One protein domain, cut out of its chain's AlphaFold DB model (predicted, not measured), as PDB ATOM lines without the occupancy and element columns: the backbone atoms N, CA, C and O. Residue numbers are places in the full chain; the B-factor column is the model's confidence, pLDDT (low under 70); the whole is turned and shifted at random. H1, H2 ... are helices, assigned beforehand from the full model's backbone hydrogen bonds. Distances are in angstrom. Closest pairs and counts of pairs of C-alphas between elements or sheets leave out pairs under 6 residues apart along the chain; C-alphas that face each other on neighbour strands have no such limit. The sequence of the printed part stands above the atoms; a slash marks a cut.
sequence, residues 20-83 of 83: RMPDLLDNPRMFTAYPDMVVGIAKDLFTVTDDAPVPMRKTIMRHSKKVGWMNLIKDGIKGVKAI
ATOM      1  N   ARG A  20     -30.480 -13.983  10.309       90.69
ATOM      2  CA  ARG A  20     -31.939 -14.170  10.135       90.69
ATOM      3  C   ARG A  20     -32.627 -13.016   9.406       90.69
ATOM      4  O   ARG A  20     -33.847 -13.015   9.276       90.69
ATOM      5  N   MET A  21     -31.863 -12.026   8.952       91.00
ATOM      6  CA  MET A  21     -32.387 -10.906   8.178       91.00
ATOM      7  C   MET A  21     -33.045 -11.359   6.862       91.00
ATOM      8  O   MET A  21     -34.120 -10.846   6.567       91.00
ATOM      9  N   PRO A  22     -32.513 -12.337   6.099       91.81
ATOM     10  CA  PRO A  22     -33.172 -12.794   4.871       91.81
ATOM     11  C   PRO A  22     -34.618 -13.265   5.100       91.81
ATOM     12  O   PRO A  22     -35.523 -12.762   4.445       91.81
ATOM     13  N   ASP A  23     -34.864 -14.088   6.125       90.25
ATOM     14  CA  ASP A  23     -36.213 -14.569   6.478       90.25
ATOM     15  C   ASP A  23     -37.195 -13.435   6.836       90.25
ATOM     16  O   ASP A  23     -38.420 -13.585   6.734       90.25
ATOM     17  N   LEU A  24     -36.668 -12.313   7.337       89.31
ATOM     18  CA  LEU A  24     -37.445 -11.109   7.615       89.31
ATOM     19  C   LEU A  24     -37.790 -10.376   6.316       89.31
ATOM     20  O   LEU A  24     -38.939  -9.970   6.133       89.31
ATOM     21  N   LEU A  25     -36.799 -10.206   5.440       92.00
ATOM     22  CA  LEU A  25     -36.925  -9.481   4.177       92.00
ATOM     23  C   LEU A  25     -37.735 -10.265   3.132       92.00
ATOM     24  O   LEU A  25     -38.391  -9.652   2.301       92.00
ATOM     25  N   ASP A  26     -37.826 -11.588   3.239       92.50
ATOM     26  CA  ASP A  26     -38.710 -12.410   2.398       92.50
ATOM     27  C   ASP A  26     -40.208 -12.125   2.616       92.50
ATOM     28  O   ASP A  26     -41.062 -12.642   1.896       92.50
ATOM     29  N   ASN A  27     -40.567 -11.292   3.598       90.75
ATOM     30  CA  ASN A  27     -41.927 -10.809   3.795       90.75
ATOM     31  C   ASN A  27     -42.178  -9.507   3.002       90.75
ATOM     32  O   ASN A  27     -41.737  -8.439   3.440       90.75
ATOM     33  N   PRO A  28     -42.997  -9.522   1.926       90.56
ATOM     34  CA  PRO A  28     -43.232  -8.343   1.084       90.56
ATOM     35  C   PRO A  28     -43.811  -7.131   1.832       90.56
ATOM     36  O   PRO A  28     -43.676  -5.992   1.381       90.56
ATOM     37  N   ARG A  29     -44.443  -7.348   2.997       91.38
ATOM     38  CA  ARG A  29     -44.982  -6.271   3.847       91.38
ATOM     39  C   ARG A  29     -43.904  -5.330   4.384       91.38
ATOM     40  O   ARG A  29     -44.219  -4.172   4.651       91.38
ATOM     41  N   MET A  30     -42.657  -5.794   4.502       91.44
ATOM     42  CA  MET A  30     -41.519  -4.971   4.935       91.44
ATOM     43  C   MET A  30     -41.249  -3.801   3.993       91.44
ATOM     44  O   MET A  30     -40.830  -2.739   4.442       91.44
ATOM     45  N   PHE A  31     -41.559  -3.977   2.710       92.94
ATOM     46  CA  PHE A  31     -41.279  -2.996   1.663       92.94
ATOM     47  C   PHE A  31     -42.521  -2.262   1.158       92.94
ATOM     48  O   PHE A  31     -42.408  -1.394   0.301       92.94
ATOM     49  N   THR A  32     -43.703  -2.611   1.666       91.94
ATOM     50  CA  THR A  32     -44.983  -2.051   1.212       91.94
ATOM     51  C   THR A  32     -45.791  -1.548   2.404       91.94
ATOM     52  O   THR A  32     -45.771  -0.367   2.738       91.94
ATOM     53  N   ALA A  33     -46.427  -2.472   3.123       91.62
ATOM     54  CA  ALA A  33     -47.387  -2.167   4.171       91.62
ATOM     55  C   ALA A  33     -46.792  -1.387   5.354       91.62
ATOM     56  O   ALA A  33     -47.460  -0.498   5.881       91.62
ATOM     57  N   TYR A  34     -45.568  -1.697   5.795       91.00
ATOM     58  CA  TYR A  34     -44.953  -0.963   6.908       91.00
ATOM     59  C   TYR A  34     -44.515   0.457   6.532       91.00
ATOM     60  O   TYR A  34     -44.897   1.370   7.269       91.00
ATOM     61  N   PRO A  35     -43.803   0.688   5.410       94.12
ATOM     62  CA  PRO A  35     -43.548   2.041   4.922       94.12
ATOM     63  C   PRO A  35     -44.828   2.873   4.780       94.12
ATOM     64  O   PRO A  35     -44.910   3.960   5.352       94.12
ATOM     65  N   ASP A  36     -45.863   2.332   4.130       94.62
ATOM     66  CA  ASP A  36     -47.143   3.028   3.942       94.62
ATOM     67  C   ASP A  36     -47.820   3.370   5.274       94.62
ATOM     68  O   ASP A  36     -48.355   4.466   5.455       94.62
ATOM     69  N   MET A  37     -47.777   2.447   6.241       94.06
ATOM     70  CA  MET A  37     -48.323   2.661   7.579       94.06
ATOM     71  C   MET A  37     -47.596   3.797   8.304       94.06
ATOM     72  O   MET A  37     -48.249   4.664   8.882       94.06
ATOM     73  N   VAL A  38     -46.260   3.807   8.284       93.75
ATOM     74  CA  VAL A  38     -45.456   4.833   8.965       93.75
ATOM     75  C   VAL A  38     -45.662   6.199   8.318       93.75
ATOM     76  O   VAL A  38     -45.888   7.176   9.032       93.75
ATOM     77  N   VAL A  39     -45.669   6.266   6.984       95.31
ATOM     78  CA  VAL A  39     -45.959   7.499   6.239       95.31
ATOM     79  C   VAL A  39     -47.372   7.996   6.543       95.31
ATOM     80  O   VAL A  39     -47.561   9.181   6.809       95.31
ATOM     81  N   GLY A  40     -48.364   7.103   6.573       93.50
ATOM     82  CA  GLY A  40     -49.743   7.446   6.918       93.50
ATOM     83  C   GLY A  40     -49.888   7.979   8.344       93.50
ATOM     84  O   GLY A  40     -50.582   8.972   8.560       93.50
ATOM     85  N   ILE A  41     -49.207   7.361   9.315       92.88
ATOM     86  CA  ILE A  41     -49.171   7.839  10.704       92.88
ATOM     87  C   ILE A  41     -48.518   9.220  10.768       92.88
ATOM     88  O   ILE A  41     -49.091  10.125  11.365       92.88
ATOM     89  N   ALA A  42     -47.348   9.395  10.151       93.25
ATOM     90  CA  ALA A  42     -46.631  10.666  10.160       93.25
ATOM     91  C   ALA A  42     -47.470  11.782   9.525       93.25
ATOM     92  O   ALA A  42     -47.606  12.853  10.108       93.25
ATOM     93  N   LYS A  43     -48.103  11.507   8.380       93.00
ATOM     94  CA  LYS A  43     -49.011  12.446   7.722       93.00
ATOM     95  C   LYS A  43     -50.136  12.873   8.661       93.00
ATOM     96  O   LYS A  43     -50.347  14.064   8.837       93.00
ATOM     97  N   ASP A  44     -50.818  11.929   9.297       90.50
ATOM     98  CA  ASP A  44     -51.947  12.245  10.177       90.50
ATOM     99  C   ASP A  44     -51.538  12.934  11.490       90.50
ATOM    100  O   ASP A  44     -52.364  13.603  12.103       90.50
ATOM    101  N   LEU A  45     -50.302  12.740  11.961       90.38
ATOM    102  CA  LEU A  45     -49.813  13.366  13.195       90.38
ATOM    103  C   LEU A  45     -49.213  14.753  12.967       90.38
ATOM    104  O   LEU A  45     -49.300  15.593  13.858       90.38
ATOM    105  N   PHE A  46     -48.586  14.982  11.814       90.12
ATOM    106  CA  PHE A  46     -47.829  16.205  11.539       90.12
ATOM    107  C   PHE A  46     -48.492  17.133  10.516       90.12
ATOM    108  O   PHE A  46     -47.997  18.237  10.296       90.12
ATOM    109  N   THR A  47     -49.611  16.733   9.906       89.50
ATOM    110  CA  THR A  47     -50.424  17.656   9.102       89.50
ATOM    111  C   THR A  47     -51.279  18.507  10.031       89.50
ATOM    112  O   THR A  47     -52.069  17.979  10.808       89.50
ATOM    113  N   VAL A  48     -51.140  19.829   9.933       84.31
ATOM    114  CA  VAL A  48     -52.026  20.768  10.625       84.31
ATOM    115  C   VAL A  48     -53.341  20.842   9.853       84.31
ATOM    116  O   VAL A  48     -53.351  21.177   8.671       84.31
ATOM    117  N   THR A  49     -54.439  20.499  10.519       80.38
ATOM    118  CA  THR A  49     -55.808  20.540   9.988       80.38
ATOM    119  C   THR A  49     -56.679  21.404  10.892       80.38
ATOM    120  O   THR A  49     -56.431  21.449  12.095       80.38
ATOM    121  N   ASP A  50     -57.741  22.000  10.350       83.50
ATOM    122  CA  ASP A  50     -58.735  22.752  11.141       83.50
ATOM    123  C   ASP A  50     -59.680  21.843  11.964       83.50
ATOM    124  O   ASP A  50     -60.548  22.323  12.694       83.50
ATOM    125  N   ASP A  51     -59.519  20.519  11.857       81.88
ATOM    126  CA  ASP A  51     -60.308  19.514  12.572       81.88
ATOM    127  C   ASP A  51     -59.983  19.427  14.074       81.88
ATOM    128  O   ASP A  51     -58.892  19.757  14.543       81.88
ATOM    129  N   ALA A  52     -60.929  18.880  14.847       82.62
ATOM    130  CA  ALA A  52     -60.731  18.618  16.270       82.62
ATOM    131  C   ALA A  52     -59.546  17.657  16.520       82.62
ATOM    132  O   ALA A  52     -59.424  16.632  15.837       82.62
ATOM    133  N   PRO A  53     -58.709  17.911  17.546       79.81
ATOM    134  CA  PRO A  53     -57.517  17.116  17.802       79.81
ATOM    135  C   PRO A  53     -57.867  15.656  18.107       79.81
ATOM    136  O   PRO A  53     -58.581  15.334  19.062       79.81
ATOM    137  N   VAL A  54     -57.328  14.743  17.297       85.81
ATOM    138  CA  VAL A  54     -57.499  13.300  17.479       85.81
ATOM    139  C   VAL A  54     -56.361  12.753  18.347       85.81
ATOM    140  O   VAL A  54     -55.194  13.033  18.079       85.81
ATOM    141  N   PRO A  55     -56.643  11.910  19.361       88.94
ATOM    142  CA  PRO A  55     -55.587  11.291  20.152       88.94
ATOM    143  C   PRO A  55     -54.630  10.458  19.288       88.94
ATOM    144  O   PRO A  55     -55.070   9.551  18.579       88.94
ATOM    145  N   MET A  56     -53.320  10.673  19.444       89.31
ATOM    146  CA  MET A  56     -52.258   9.973  18.702       89.31
ATOM    147  C   MET A  56     -52.431   8.445  18.681       89.31
ATOM    148  O   MET A  56     -52.326   7.811  17.633       89.31
ATOM    149  N   ARG A  57     -52.792   7.841  19.823       91.38
ATOM    150  CA  ARG A  57     -53.051   6.391  19.923       91.38
ATOM    151  C   ARG A  57     -54.127   5.900  18.948       91.38
ATOM    152  O   ARG A  57     -54.045   4.781  18.450       91.38
ATOM    153  N   LYS A  58     -55.144   6.725  18.675       90.62
ATOM    154  CA  LYS A  58     -56.263   6.392  17.785       90.62
ATOM    155  C   LYS A  58     -55.805   6.427  16.328       90.62
ATOM    156  O   LYS A  58     -56.162   5.526  15.574       90.62
ATOM    157  N   THR A  59     -54.976   7.406  15.970       89.75
ATOM    158  CA  THR A  59     -54.325   7.508  14.657       89.75
ATOM    159  C   THR A  59     -53.444   6.294  14.382       89.75
ATOM    160  O   THR A  59     -53.655   5.603  13.388       89.75
ATOM    161  N   ILE A  60     -52.541   5.959  15.310       89.81
ATOM    162  CA  ILE A  60     -51.674   4.774  15.201       89.81
ATOM    163  C   ILE A  60     -52.525   3.510  15.051       89.81
ATOM    164  O   ILE A  60     -52.361   2.759  14.094       89.81
ATOM    165  N   MET A  61     -53.513   3.316  15.931       91.00
ATOM    166  CA  MET A  61     -54.379   2.138  15.894       91.00
ATOM    167  C   MET A  61     -55.166   2.008  14.582       91.00
ATOM    168  O   MET A  61     -55.370   0.891  14.106       91.00
ATOM    169  N   ARG A  62     -55.601   3.119  13.976       90.81
ATOM    170  CA  ARG A  62     -56.292   3.116  12.678       90.81
ATOM    171  C   ARG A  62     -55.394   2.581  11.563       90.81
ATOM    172  O   ARG A  62     -55.859   1.770  10.767       90.81
ATOM    173  N   HIS A  63     -54.130   2.996  11.523       91.12
ATOM    174  CA  HIS A  63     -53.162   2.531  10.524       91.12
ATOM    175  C   HIS A  63     -52.698   1.097  10.793       91.12
ATOM    176  O   HIS A  63     -52.696   0.277   9.878       91.12
ATOM    177  N   SER A  64     -52.452   0.737  12.054       87.56
ATOM    178  CA  SER A  64     -52.109  -0.636  12.446       87.56
ATOM    179  C   SER A  64     -53.202  -1.652  12.096       87.56
ATOM    180  O   SER A  64     -52.906  -2.763  11.655       87.56
ATOM    181  N   LYS A  65     -54.485  -1.278  12.232       88.94
ATOM    182  CA  LYS A  65     -55.614  -2.138  11.830       88.94
ATOM    183  C   LYS A  65     -55.605  -2.467  10.336       88.94
ATOM    184  O   LYS A  65     -55.995  -3.578   9.994       88.94
ATOM    185  N   LYS A  66     -55.156  -1.548   9.472       85.06
ATOM    186  CA  LYS A  66     -55.102  -1.768   8.016       85.06
ATOM    187  C   LYS A  66     -54.069  -2.827   7.621       85.06
ATOM    188  O   LYS A  66     -54.324  -3.602   6.710       85.06
ATOM    189  N   VAL A  67     -52.938  -2.890   8.326       84.25
ATOM    190  CA  VAL A  67     -51.878  -3.897   8.099       84.25
ATOM    191  C   VAL A  67     -52.208  -5.244   8.768       84.25
ATOM    192  O   VAL A  67     -51.776  -6.312   8.322       84.25
ATOM    193  N   GLY A  68     -53.013  -5.199   9.833       88.38
ATOM    194  CA  GLY A  68     -53.433  -6.345  10.632       88.38
ATOM    195  C   GLY A  68     -52.550  -6.536  11.866       88.38
ATOM    196  O   GLY A  68     -51.354  -6.799  11.767       88.38
ATOM    197  N   TRP A  69     -53.155  -6.471  13.054       84.50
ATOM    198  CA  TRP A  69     -52.446  -6.557  14.342       84.50
ATOM    199  C   TRP A  69     -51.652  -7.849  14.530       84.50
ATOM    200  O   TRP A  69     -50.555  -7.830  15.081       84.50
ATOM    201  N   MET A  70     -52.177  -8.968  14.034       87.75
ATOM    202  CA  MET A  70     -51.488 -10.254  14.124       87.75
ATOM    203  C   MET A  70     -50.227 -10.290  13.248       87.75
ATOM    204  O   MET A  70     -49.232 -10.897  13.637       87.75
ATOM    205  N   ASN A  71     -50.252  -9.618  12.091       88.44
ATOM    206  CA  ASN A  71     -49.083  -9.499  11.217       88.44
ATOM    207  C   ASN A  71     -48.022  -8.616  11.874       88.44
ATOM    208  O   ASN A  71     -46.876  -9.038  11.967       88.44
ATOM    209  N   LEU A  72     -48.429  -7.473  12.433       88.25
ATOM    210  CA  LEU A  72     -47.551  -6.568  13.182       88.25
ATOM    211  C   LEU A  72     -46.816  -7.272  14.328       88.25
ATOM    212  O   LEU A  72     -45.605  -7.126  14.466       88.25
ATOM    213  N   ILE A  73     -47.529  -8.068  15.129       88.25
ATOM    214  CA  ILE A  73     -46.926  -8.800  16.251       88.25
ATOM    215  C   ILE A  73     -45.942  -9.861  15.743       88.25
ATOM    216  O   ILE A  73     -44.811  -9.935  16.222       88.25
ATOM    217  N   LYS A  74     -46.349 -10.681  14.763       89.62
ATOM    218  CA  LYS A  74     -45.496 -11.748  14.211       89.62
ATOM    219  C   LYS A  74     -44.232 -11.188  13.569       89.62
ATOM    220  O   LYS A  74     -43.141 -11.697  13.815       89.62
ATOM    221  N   ASP A  75     -44.386 -10.145  12.769       88.88
ATOM    222  CA  ASP A  75     -43.294  -9.512  12.046       88.88
ATOM    223  C   ASP A  75     -42.382  -8.731  13.005       88.88
ATOM    224  O   ASP A  75     -41.166  -8.779  12.849       88.88
ATOM    225  N   GLY A  76     -42.932  -8.126  14.065       86.44
ATOM    226  CA  GLY A  76     -42.148  -7.514  15.142       86.44
ATOM    227  C   GLY A  76     -41.259  -8.522  15.877       86.44
ATOM    228  O   GLY A  76     -40.072  -8.273  16.071       86.44
ATOM    229  N   ILE A  77     -41.790  -9.705  16.215       89.38
ATOM    230  CA  ILE A  77     -41.001 -10.788  16.831       89.38
ATOM    231  C   ILE A  77     -39.913 -11.289  15.875       89.38
ATOM    232  O   ILE A  77     -38.792 -11.550  16.310       89.38
ATOM    233  N   LYS A  78     -40.224 -11.444  14.581       86.56
ATOM    234  CA  LYS A  78     -39.224 -11.822  13.571       86.56
ATOM    235  C   LYS A  78     -38.126 -10.766  13.452       86.56
ATOM    236  O   LYS A  78     -36.960 -11.138  13.412       86.56
ATOM    237  N   GLY A  79     -38.490  -9.483  13.464       86.12
ATOM    238  CA  GLY A  79     -37.548  -8.367  13.396       86.12
ATOM    239  C   GLY A  79     -36.575  -8.358  14.570       86.12
ATOM    240  O   GLY A  79     -35.370  -8.321  14.360       86.12
ATOM    241  N   VAL A  80     -37.082  -8.507  15.799       88.56
ATOM    242  CA  VAL A  80     -36.237  -8.590  17.006       88.56
ATOM    243  C   VAL A  80     -35.319  -9.813  16.986       88.56
ATOM    244  O   VAL A  80     -34.229  -9.761  17.527       88.56
ATOM    245  N   LYS A  81     -35.726 -10.927  16.369       85.75
ATOM    246  CA  LYS A  81     -34.868 -12.120  16.238       85.75
ATOM    247  C   LYS A  81     -33.804 -12.000  15.142       85.75
ATOM    248  O   LYS A  81     -32.916 -12.860  15.087       85.75
ATOM    249  N   ALA A  82     -33.948 -11.019  14.254       81.31
ATOM    250  CA  ALA A  82     -33.073 -10.771  13.114       81.31
ATOM    251  C   ALA A  82     -31.973  -9.734  13.388       81.31
ATOM    252  O   ALA A  82     -31.129  -9.527  12.516       81.31
ATOM    253  N   ILE A  83     -31.991  -9.120  14.574       77.19
ATOM    254  CA  ILE A  83     -31.030  -8.130  15.079       77.19
ATOM    255  C   ILE A  83     -30.461  -8.664  16.396       77.19
ATOM    256  O   ILE A  83     -29.235  -8.532  16.604       77.19
TER     257      ILE A  83
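This is residues 20 to 83 of the 83 residues of the protein "Protein FixC" of Proteus mirabilis (UniProt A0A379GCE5). The printed part is a long, loose helical hairpin: one run of helices, H1, H2 and H3, leads outward, and a second run, H4 and H5, folds back beside it. H3 and H4 lie side by side, H5 turns off at a corner from H4 and comes back to H1, and residues 46 to 52, of which 46 belongs to H3, stick out as the turn at the far end. The 64 residues, with five named helices in the order H1 to H5 and no named strand, are of the class all helix. The whole is loose, with a radius of gyration of the C-alphas of 13.9 A, and a rod that spans 45 by 19 by 18 A.

Begin with the longest helix, H3, residues 33 to 46, and look for H4, residues 56 to 67. They touch, and their closest C-alphas, those of Met 37 and His 63, are 5.7 A apart. They run opposite ways at a shallow tilt of 23 degrees, and the two form a helical hairpin. H5, residues 69 to 81, is about perpendicular to H4 at 90 degrees. These two are close but not clearly touching; their closest C-alphas, those of Ser 64 and Leu 72, are 7.5 A apart. With residues 75 to 79 alone H5 touches H1, residues 21 to 25, where the closest C-alphas, those of Leu 24 and Lys 78, are 6.3 A apart. H2, residues 28 to 31, is near H5, with 5 pairs of C-alphas within 10 A, and meets H3 only through their link. H2 and H4 are only just apart, at 8.4 A, and H3 and H5 are apart. In H1, H3 and H5 every O i to N i+4 pair is within hydrogen-bond range, in H4 6 of 8 are, and H2 is too short for such a pair.

Find C-alpha 33 at (-47.387, -2.167, 4.171); from there H3 runs 19.8 A to C-alpha 46 at (-47.829, 16.205, 11.539). H4 begins at C-alpha 56 and covers 17.5 A to C-alpha 67. H5 covers 18.5 A and ends at C-alpha 81, at (-34.868, -12.120, 16.238). H1 measures 6.2 A and H2 5.7 A from first to last C-alpha.

Look for the two C-alphas farthest apart, those of Arg 20 and Asp 50, at 45.6 A. The first and last printed C-alphas, those of Arg 20 and Ile 83, are 7.9 A apart. The printed part has no cut. The links H1 to H2, H2 to H3 and H4 to H5 are tight, and the link H3 to H4, of 9 residues, is short. The mean pLDDT of the printed part is 89.0, and no printed residue is under 70.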